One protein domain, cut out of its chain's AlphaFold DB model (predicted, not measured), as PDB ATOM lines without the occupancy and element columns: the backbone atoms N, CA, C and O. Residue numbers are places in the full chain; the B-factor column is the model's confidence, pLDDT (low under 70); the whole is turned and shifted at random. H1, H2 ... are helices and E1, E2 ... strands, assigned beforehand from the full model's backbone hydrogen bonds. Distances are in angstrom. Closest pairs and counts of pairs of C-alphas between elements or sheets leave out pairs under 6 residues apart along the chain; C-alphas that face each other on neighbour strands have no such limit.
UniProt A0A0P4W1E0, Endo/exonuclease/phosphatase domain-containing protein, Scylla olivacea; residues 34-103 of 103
ATOM      1  N   ILE A  34     170.815 132.052 162.341       94.12
ATOM      2  CA  ILE A  34     170.648 131.848 160.905       94.12
ATOM      3  C   ILE A  34     169.205 132.134 160.516       94.12
ATOM      4  O   ILE A  34     168.277 131.745 161.225       94.12
ATOM      5  N   LEU A  35     169.072 132.796 159.371       95.62
ATOM      6  CA  LEU A  35     167.841 133.001 158.630       95.62
ATOM      7  C   LEU A  35     168.078 132.459 157.213       95.62
ATOM      8  O   LEU A  35     168.971 132.947 156.520       95.62
ATOM      9  N   LEU A  36     167.310 131.452 156.804       96.19
ATOM     10  CA  LEU A  36     167.304 130.939 155.433       96.19
ATOM     11  C   LEU A  36     165.998 131.364 154.768       96.19
ATOM     12  O   LEU A  36     164.932 131.144 155.337       96.19
ATOM     13  N   VAL A  37     166.079 131.976 153.588       97.19
ATOM     14  CA  VAL A  37     164.914 132.476 152.844       97.19
ATOM     15  C   VAL A  37     165.113 132.217 151.362       97.19
ATOM     16  O   VAL A  37     166.179 132.523 150.827       97.19
ATOM     17  N   GLY A  38     164.080 131.710 150.698       96.38
ATOM     18  CA  GLY A  38     164.048 131.592 149.244       96.38
ATOM     19  C   GLY A  38     163.113 130.496 148.757       96.38
ATOM     20  O   GLY A  38     162.473 129.824 149.564       96.38
ATOM     21  N   ASP A  39     163.078 130.313 147.439       96.12
ATOM     22  CA  ASP A  39     162.433 129.177 146.778       96.12
ATOM     23  C   ASP A  39     163.331 127.942 146.916       96.12
ATOM     24  O   ASP A  39     164.377 127.832 146.271       96.12
ATOM     25  N   PHE A  40     162.933 127.009 147.779       95.38
ATOM     26  CA  PHE A  40     163.646 125.743 147.961       95.38
ATOM     27  C   PHE A  40     163.187 124.678 146.963       95.38
ATOM     28  O   PHE A  40     163.830 123.633 146.848       95.38
ATOM     29  N   ASN A  41     162.083 124.927 146.247       94.12
ATOM     30  CA  ASN A  41     161.475 124.029 145.270       94.12
ATOM     31  C   ASN A  41     161.294 122.589 145.801       94.12
ATOM     32  O   ASN A  41     161.421 121.606 145.064       94.12
ATOM     33  N   CYS A  42     161.009 122.465 147.100       94.50
ATOM     34  CA  CYS A  42     160.746 121.198 147.772       94.50
ATOM     35  C   CYS A  42     159.290 120.796 147.559       94.50
ATOM     36  O   CYS A  42     158.389 121.219 148.283       94.50
ATOM     37  N   LYS A  43     159.058 120.005 146.518       90.69
ATOM     38  CA  LYS A  43     157.721 119.544 146.156       90.69
ATOM     39  C   LYS A  43     157.300 118.361 147.015       90.69
ATOM     40  O   LYS A  43     158.127 117.537 147.394       90.69
ATOM     41  N   ASN A  44     155.993 118.247 147.218       91.88
ATOM     42  CA  ASN A  44     155.365 117.168 147.973       91.88
ATOM     43  C   ASN A  44     155.873 117.059 149.423       91.88
ATOM     44  O   ASN A  44     155.984 115.967 149.963       91.88
ATOM     45  N   VAL A  45     156.176 118.188 150.058       94.69
ATOM     46  CA  VAL A  45     156.422 118.265 151.503       94.69
ATOM     47  C   VAL A  45     155.292 119.075 152.119       94.69
ATOM     48  O   VAL A  45     155.000 120.177 151.654       94.69
ATOM     49  N   SER A  46     154.646 118.518 153.139       93.19
ATOM     50  CA  SER A  46     153.784 119.277 154.037       93.19
ATOM     51  C   SER A  46     154.676 119.960 155.064       93.19
ATOM     52  O   SER A  46     155.181 119.316 155.977       93.19
ATOM     53  N   TRP A  47     154.922 121.258 154.887       93.81
ATOM     54  CA  TRP A  47     155.754 122.032 155.816       93.81
ATOM     55  C   TRP A  47     155.045 122.365 157.127       93.81
ATOM     56  O   TRP A  47     155.718 122.621 158.118       93.81
ATOM     57  N   GLU A  48     153.712 122.316 157.135       90.56
ATOM     58  CA  GLU A  48     152.893 122.440 158.342       90.56
ATOM     59  C   GLU A  48     153.039 121.195 159.227       90.56
ATOM     60  O   GLU A  48     153.407 121.295 160.393       90.56
ATOM     61  N   GLU A  49     152.850 120.009 158.639       91.88
ATOM     62  CA  GLU A  49     152.946 118.728 159.358       91.88
ATOM     63  C   GLU A  49     154.390 118.220 159.489       91.88
ATOM     64  O   GLU A  49     154.659 117.270 160.217       91.88
ATOM     65  N   MET A  50     155.341 118.858 158.796       92.69
ATOM     66  CA  MET A  50     156.735 118.416 158.679       92.69
ATOM     67  C   MET A  50     156.855 116.974 158.152       92.69
ATOM     68  O   MET A  50     157.652 116.176 158.647       92.69
ATOM     69  N   GLU A  51     156.081 116.651 157.112       93.94
ATOM     70  CA  GLU A  51     155.994 115.312 156.521       93.94
ATOM     71  C   GLU A  51     156.174 115.323 154.997       93.94
ATOM     72  O   GLU A  51     155.890 116.300 154.301       93.94
ATOM     73  N   VAL A  52     156.645 114.199 154.459       92.81
ATOM     74  CA  VAL A  52     156.725 113.960 153.014       92.81
ATOM     75  C   VAL A  52     155.409 113.368 152.528       92.81
ATOM     76  O   VAL A  52     154.981 112.309 152.979       92.81
ATOM     77  N   ASN A  53     154.811 114.018 151.537       89.44
ATOM     78  CA  ASN A  53     153.623 113.543 150.848       89.44
ATOM     79  C   ASN A  53     154.028 112.754 149.596       89.44
ATOM     80  O   ASN A  53     154.802 113.223 148.764       89.44
ATOM     81  N   GLY A  54     153.466 111.562 149.400       86.12
ATOM     82  CA  GLY A  54     153.675 110.787 148.173       86.12
ATOM     83  C   GLY A  54     155.158 110.549 147.843       86.12
ATOM     84  O   GLY A  54     155.897 110.006 148.653       86.12
ATOM     85  N   ASN A  55     155.580 110.919 146.629       86.25
ATOM     86  CA  ASN A  55     156.967 110.784 146.171       86.25
ATOM     87  C   ASN A  55     157.635 112.166 146.117       86.25
ATOM     88  O   ASN A  55     157.681 112.807 145.059       86.25
ATOM     89  N   ALA A  56     158.098 112.663 147.263       77.69
ATOM     90  CA  ALA A  56     158.969 113.828 147.305       77.69
ATOM     91  C   ALA A  56     160.370 113.365 146.896       77.69
ATOM     92  O   ALA A  56     160.962 112.514 147.539       77.69
ATOM     93  N   GLY A  57     160.896 113.850 145.770       88.50
ATOM     94  CA  GLY A  57     162.232 113.434 145.332       88.50
ATOM     95  C   GLY A  57     163.300 113.726 146.398       88.50
ATOM     96  O   GLY A  57     163.117 114.632 147.208       88.50
ATOM     97  N   LEU A  58     164.436 113.019 146.330       91.06
ATOM     98  CA  LEU A  58     165.523 113.029 147.332       91.06
ATOM     99  C   LEU A  58     165.847 114.405 147.935       91.06
ATOM    100  O   LEU A  58     165.973 114.528 149.144       91.06
ATOM    101  N   TRP A  59     165.931 115.451 147.108       93.94
ATOM    102  CA  TRP A  59     166.180 116.821 147.571       93.94
ATOM    103  C   TRP A  59     165.201 117.294 148.651       93.94
ATOM    104  O   TRP A  59     165.612 117.890 149.640       93.94
ATOM    105  N   SER A  60     163.911 117.028 148.460       95.38
ATOM    106  CA  SER A  60     162.860 117.499 149.363       95.38
ATOM    107  C   SER A  60     162.877 116.714 150.677       95.38
ATOM    108  O   SER A  60     162.733 117.306 151.742       95.38
ATOM    109  N   GLU A  61     163.125 115.402 150.603       95.31
ATOM    110  CA  GLU A  61     163.277 114.534 151.777       95.31
ATOM    111  C   GLU A  61     164.505 114.930 152.610       95.31
ATOM    112  O   GLU A  61     164.407 115.099 153.824       95.31
ATOM    113  N   GLU A  62     165.657 115.129 151.963       95.75
ATOM    114  CA  GLU A  62     166.900 115.506 152.642       95.75
ATOM    115  C   GLU A  62     166.829 116.927 153.220       95.75
ATOM    116  O   GLU A  62     167.305 117.160 154.332       95.75
ATOM    117  N   MET A  63     166.187 117.873 152.521       96.69
ATOM    118  CA  MET A  63     165.919 119.209 153.063       96.69
ATOM    119  C   MET A  63     165.017 119.150 154.298       96.69
ATOM    120  O   MET A  63     165.331 119.793 155.298       96.69
ATOM    121  N   LEU A  64     163.930 118.372 154.273       96.81
ATOM    122  CA  LEU A  64     163.065 118.214 155.445       96.81
ATOM    123  C   LEU A  64     163.853 117.639 156.633       96.81
ATOM    124  O   LEU A  64     163.822 118.201 157.729       96.81
ATOM    125  N   GLN A  65     164.634 116.578 156.406       96.62
ATOM    126  CA  GLN A  65     165.491 115.990 157.439       96.62
ATOM    127  C   GLN A  65     166.497 117.000 158.003       96.62
ATOM    128  O   GLN A  65     166.682 117.062 159.219       96.62
ATOM    129  N   LEU A  66     167.123 117.816 157.149       96.31
ATOM    130  CA  LEU A  66     168.054 118.870 157.556       96.31
ATOM    131  C   LEU A  66     167.396 119.859 158.529       96.31
ATOM    132  O   LEU A  66     167.982 120.178 159.569       96.31
ATOM    133  N   ILE A  67     166.193 120.337 158.196       95.75
ATOM    134  CA  ILE A  67     165.419 121.286 159.007       95.75
ATOM    135  C   ILE A  67     165.025 120.655 160.348       95.75
ATOM    136  O   ILE A  67     165.264 121.261 161.397       95.75
ATOM    137  N   MET A  68     164.513 119.421 160.332       94.88
ATOM    138  CA  MET A  68     164.090 118.702 161.540       94.88
ATOM    139  C   MET A  68     165.260 118.410 162.488       94.88
ATOM    140  O   MET A  68     165.187 118.725 163.675       94.88
ATOM    141  N   VAL A  69     166.363 117.851 161.976       94.50
ATOM    142  CA  VAL A  69     167.548 117.488 162.780       94.50
ATOM    143  C   VAL A  69     168.175 118.716 163.432       94.50
ATOM    144  O   VAL A  69     168.640 118.648 164.569       94.50
ATOM    145  N   ASN A  70     168.175 119.849 162.729       92.88
ATOM    146  CA  ASN A  70     168.710 121.100 163.252       92.88
ATOM    147  C   ASN A  70     167.677 121.926 164.041       92.88
ATOM    148  O   ASN A  70     168.002 123.030 164.487       92.88
ATOM    149  N   THR A  71     166.464 121.404 164.268       92.56
ATOM    150  CA  THR A  71     165.385 122.053 165.040       92.56
ATOM    151  C   THR A  71     165.074 123.476 164.563       92.56
ATOM    152  O   THR A  71     164.907 124.403 165.360       92.56
ATOM    153  N   MET A  72     165.075 123.660 163.245       94.31
ATOM    154  CA  MET A  72     164.782 124.939 162.606       94.31
ATOM    155  C   MET A  72     163.264 125.168 162.590       94.31
ATOM    156  O   MET A  72     162.507 124.250 162.285       94.31
ATOM    157  N   ASP A  73     162.826 126.389 162.891       94.56
ATOM    158  CA  ASP A  73     161.428 126.807 162.759       94.56
ATOM    159  C   ASP A  73     161.169 127.313 161.346       94.56
ATOM    160  O   ASP A  73     161.947 128.115 160.826       94.56
ATOM    161  N   GLN A  74     160.069 126.861 160.758       95.94
ATOM    162  CA  GLN A  74     159.515 127.340 159.500       95.94
ATOM    163  C   GLN A  74     158.422 128.378 159.814       95.94
ATOM    164  O   GLN A  74     157.706 128.219 160.800       95.94
ATOM    165  N   TRP A  75     158.326 129.450 159.020       96.88
ATOM    166  CA  TRP A  75     157.428 130.586 159.310       96.88
ATOM    167  C   TRP A  75     156.390 130.901 158.229       96.88
ATOM    168  O   TRP A  75     155.674 131.893 158.345       96.88
ATOM    169  N   VAL A  76     156.349 130.144 157.136       96.94
ATOM    170  CA  VAL A  76     155.416 130.423 156.038       96.94
ATOM    171  C   VAL A  76     154.154 129.598 156.254       96.94
ATOM    172  O   VAL A  76     154.208 128.379 156.256       96.94
ATOM    173  N   GLU A  77     153.013 130.249 156.428       95.38
ATOM    174  CA  GLU A  77     151.750 129.545 156.711       95.38
ATOM    175  C   GLU A  77     150.898 129.351 155.446       95.38
ATOM    176  O   GLU A  77     150.132 128.402 155.341       95.38
ATOM    177  N   GLU A  78     151.075 130.215 154.446       95.19
ATOM    178  CA  GLU A  78     150.245 130.251 153.238       95.19
ATOM    179  C   GLU A  78     150.970 129.679 152.015       95.19
ATOM    180  O   GLU A  78     152.201 129.724 151.912       95.19
ATOM    181  N   PHE A  79     150.211 129.187 151.030       95.25
ATOM    182  CA  PHE A  79     150.795 128.746 149.764       95.25
ATOM    183  C   PHE A  79     151.492 129.905 149.046       95.25
ATOM    184  O   PHE A  79     150.922 130.980 148.845       95.25
ATOM    185  N   THR A  80     152.723 129.662 148.600       96.19
ATOM    186  CA  THR A  80     153.564 130.659 147.920       96.19
ATOM    187  C   THR A  80     153.565 130.497 146.405       96.19
ATOM    188  O   THR A  80     153.981 131.399 145.675       96.19
ATOM    189  N   ARG A  81     153.019 129.384 145.903       95.00
ATOM    190  CA  ARG A  81     152.918 129.095 144.478       95.00
ATOM    191  C   ARG A  81     151.522 128.629 144.075       95.00
ATOM    192  O   ARG A  81     151.025 127.626 144.576       95.00
ATOM    193  N   TYR A  82     150.977 129.300 143.059       94.56
ATOM    194  CA  TYR A  82     149.717 128.963 142.395       94.56
ATOM    195  C   TYR A  82     149.956 128.752 140.897       94.56
ATOM    196  O   TYR A  82     150.657 129.540 140.252       94.56
ATOM    197  N   ARG A  83     149.394 127.681 140.337       93.12
ATOM    198  CA  ARG A  83     149.394 127.376 138.899       93.12
ATOM    199  C   ARG A  83     148.030 126.807 138.526       93.12
ATOM    200  O   ARG A  83     147.429 126.118 139.332       93.12
ATOM    201  N   GLU A  84     147.555 127.094 137.318       88.88
ATOM    202  CA  GLU A  84     146.177 126.771 136.899       88.88
ATOM    203  C   GLU A  84     145.833 125.273 136.973       88.88
ATOM    204  O   GLU A  84     144.698 124.930 137.283       88.88
ATOM    205  N   GLU A  85     146.804 124.391 136.724       91.44
ATOM    206  CA  GLU A  85     146.609 122.931 136.671       91.44
ATOM    207  C   GLU A  85     147.354 122.167 137.784       91.44
ATOM    208  O   GLU A  85     147.420 120.939 137.753       91.44
ATOM    209  N   GLU A  86     147.954 122.866 138.753       89.56
ATOM    210  CA  GLU A  86     148.661 122.235 139.874       89.56
ATOM    211  C   GLU A  86     148.021 122.665 141.197       89.56
ATOM    212  O   GLU A  86     147.617 123.817 141.355       89.56
ATOM    213  N   GLU A  87     147.984 121.749 142.166       90.25
ATOM    214  CA  GLU A  87     147.613 122.096 143.537       90.25
ATOM    215  C   GLU A  87     148.528 123.216 144.073       90.25
ATOM    216  O   GLU A  87     149.743 123.203 143.806       90.25
ATOM    217  N   PRO A  88     147.981 124.189 144.827       92.94
ATOM    218  CA  PRO A  88     148.783 125.194 145.507       92.94
ATOM    219  C   PRO A  88     149.893 124.553 146.345       92.94
ATOM    220  O   PRO A  88     149.713 123.508 146.969       92.94
ATOM    221  N   SER A  89     151.073 125.168 146.343       92.88
ATOM    222  CA  SER A  89     152.239 124.626 147.044       92.88
ATOM    223  C   SER A  89     153.039 125.709 147.749       92.88
ATOM    224  O   SER A  89     153.036 126.879 147.365       92.88
ATOM    225  N   MET A  90     153.731 125.299 148.808       95.56
ATOM    226  CA  MET A  90     154.601 126.154 149.602       95.56
ATOM    227  C   MET A  90     156.060 125.836 149.257       95.56
ATOM    228  O   MET A  90     156.629 124.865 149.755       95.56
ATOM    229  N   LEU A  91     156.629 126.605 148.323       95.81
ATOM    230  CA  LEU A  91     157.994 126.404 147.813       95.81
ATOM    231  C   LEU A  91     158.966 127.477 148.308       95.81
ATOM    232  O   LEU A  91     160.112 127.164 148.636       95.81
ATOM    233  N   ASP A  92     158.495 128.721 148.402       97.31
ATOM    234  CA  ASP A  92     159.196 129.790 149.102       97.31
ATOM    235  C   ASP A  92     159.009 129.628 150.611       97.31
ATOM    236  O   ASP A  92     157.878 129.576 151.098       97.31
ATOM    237  N   LEU A  93     160.118 129.529 151.342       97.88
ATOM    238  CA  LEU A  93     160.123 129.238 152.776       97.88
ATOM    239  C   LEU A  93     161.028 130.208 153.527       97.88
ATOM    240  O   LEU A  93     161.970 130.785 152.977       97.88
ATOM    241  N   VAL A  94     160.746 130.348 154.818       97.94
ATOM    242  CA  VAL A  94     161.548 131.110 155.769       97.94
ATOM    243  C   VAL A  94     161.859 130.193 156.938       97.94
ATOM    244  O   VAL A  94     160.936 129.753 157.621       97.94
ATOM    245  N   PHE A  95     163.144 129.932 157.178       97.06
ATOM    246  CA  PHE A  95     163.602 129.143 158.314       97.06
ATOM    247  C   PHE A  95     164.470 129.962 159.261       97.06
ATOM    248  O   PHE A  95     165.376 130.678 158.827       97.06
ATOM    249  N   THR A  96     164.271 129.782 160.564       96.25
ATOM    250  CA  THR A  96     165.168 130.313 161.597       96.25
ATOM    251  C   THR A  96     165.626 129.226 162.542       96.25
ATOM    252  O   THR A  96     164.871 128.316 162.870       96.25
ATOM    253  N   LYS A  97     166.841 129.357 163.065       92.25
ATOM    254  CA  LYS A  97     167.307 128.480 164.139       92.25
ATOM    255  C   LYS A  97     166.755 128.944 165.486       92.25
ATOM    256  O   LYS A  97     166.901 130.122 165.823       92.25
ATOM    257  N   LYS A  98     166.198 128.024 166.284       81.12
ATOM    258  CA  LYS A  98     165.852 128.324 167.681       81.12
ATOM    259  C   LYS A  98     167.088 128.802 168.427       81.12
ATOM    260  O   LYS A  98     168.154 128.184 168.367       81.12
ATOM    261  N   ALA A  99     166.941 129.902 169.158       73.69
ATOM    262  CA  ALA A  99     167.978 130.322 170.080       73.69
ATOM    263  C   ALA A  99     168.159 129.229 171.150       73.69
ATOM    264  O   ALA A  99     167.156 128.715 171.654       73.69
ATOM    265  N   PRO A 100     169.402 128.874 171.523       68.19
ATOM    266  CA  PRO A 100     169.616 127.970 172.642       68.19
ATOM    267  C   PRO A 100     168.950 128.553 173.893       68.19
ATOM    268  O   PRO A 100     169.062 129.758 174.158       68.19
ATOM    269  N   SER A 101     168.235 127.711 174.642       63.06
ATOM    270  CA  SER A 101     167.624 128.111 175.906       63.06
ATOM    271  C   SER A 101     168.711 128.654 176.833       63.06
ATOM    272  O   SER A 101     169.734 128.012 177.071       63.06
ATOM    273  N   LYS A 102     168.508 129.868 177.350       59.19
ATOM    274  CA  LYS A 102     169.321 130.371 178.457       59.19
ATOM    275  C   LYS A 102     168.813 129.672 179.716       59.19
ATOM    276  O   LYS A 102     167.732 130.015 180.189       59.19
ATOM    277  N   HIS A 103     169.537 128.658 180.178       50.44
ATOM    278  CA  HIS A 103     169.380 128.119 181.528       50.44
ATOM    279  C   HIS A 103     170.207 128.944 182.511       50.44
ATOM    280  O   HIS A 103     171.315 129.377 182.117       50.44
TER     281      HIS A 103
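AT A GLANCE: This is residues 34 to 103 of the 103 residues of the protein "Endo/exonuclease/phosphatase domain-containing protein" of Scylla olivacea (UniProt A0A0P4W1E0). Picture a rod: a small antiparallel sheet, E1-E5-E2, grazed by helix H1, with the antiparallel hairpin E3-E4 beyond one end and the tail after E5 at the other. The 70 printed residues, under half in named elements, hold E1, H1, E2, E3, E4, E5 in that order, class mixed. The whole is only just compact, close to loose, with a radius of gyration of the C-alphas of 12.9 A and spans of 50 by 21 by 18 A.

IN THESE COORDINATES: Find C-alpha 35 at (167.841, 133.001, 158.630), where E1, residues 35 to 39, 13.6 A, begins. H1 is residues 58 to 69, 16.2 A; E2 72 to 74; E3 81 to 83; E4 86 to 89; E5, 92 to 97, 17.1 A, ends at (167.307, 128.480, 164.139).

HOW THE PARTS SIT: Look across E5: within hydrogen-bond range are N 36 and O 95 of E1 and E5, 2.9 A, and N 73 and O 96 of E2 and E5, 2.8 A. H1 only grazes this sheet with residues 64 to 68; its O i to N i+4 pairs are within range. E1, H1, E2 form a split strand-helix-strand unit, E5 between its strands, with a right-handed crossover. In the hairpin E3 and E4, N 81 and O 89 are 2.9 A apart.

THE WHOLE: The printed part has no cut; the link E1 to H1 is long, 18 residues. The farthest C-alphas, Glu 85 and His 103, are 50.6 A apart; pLDDT is under 70 at residues 100 to 103.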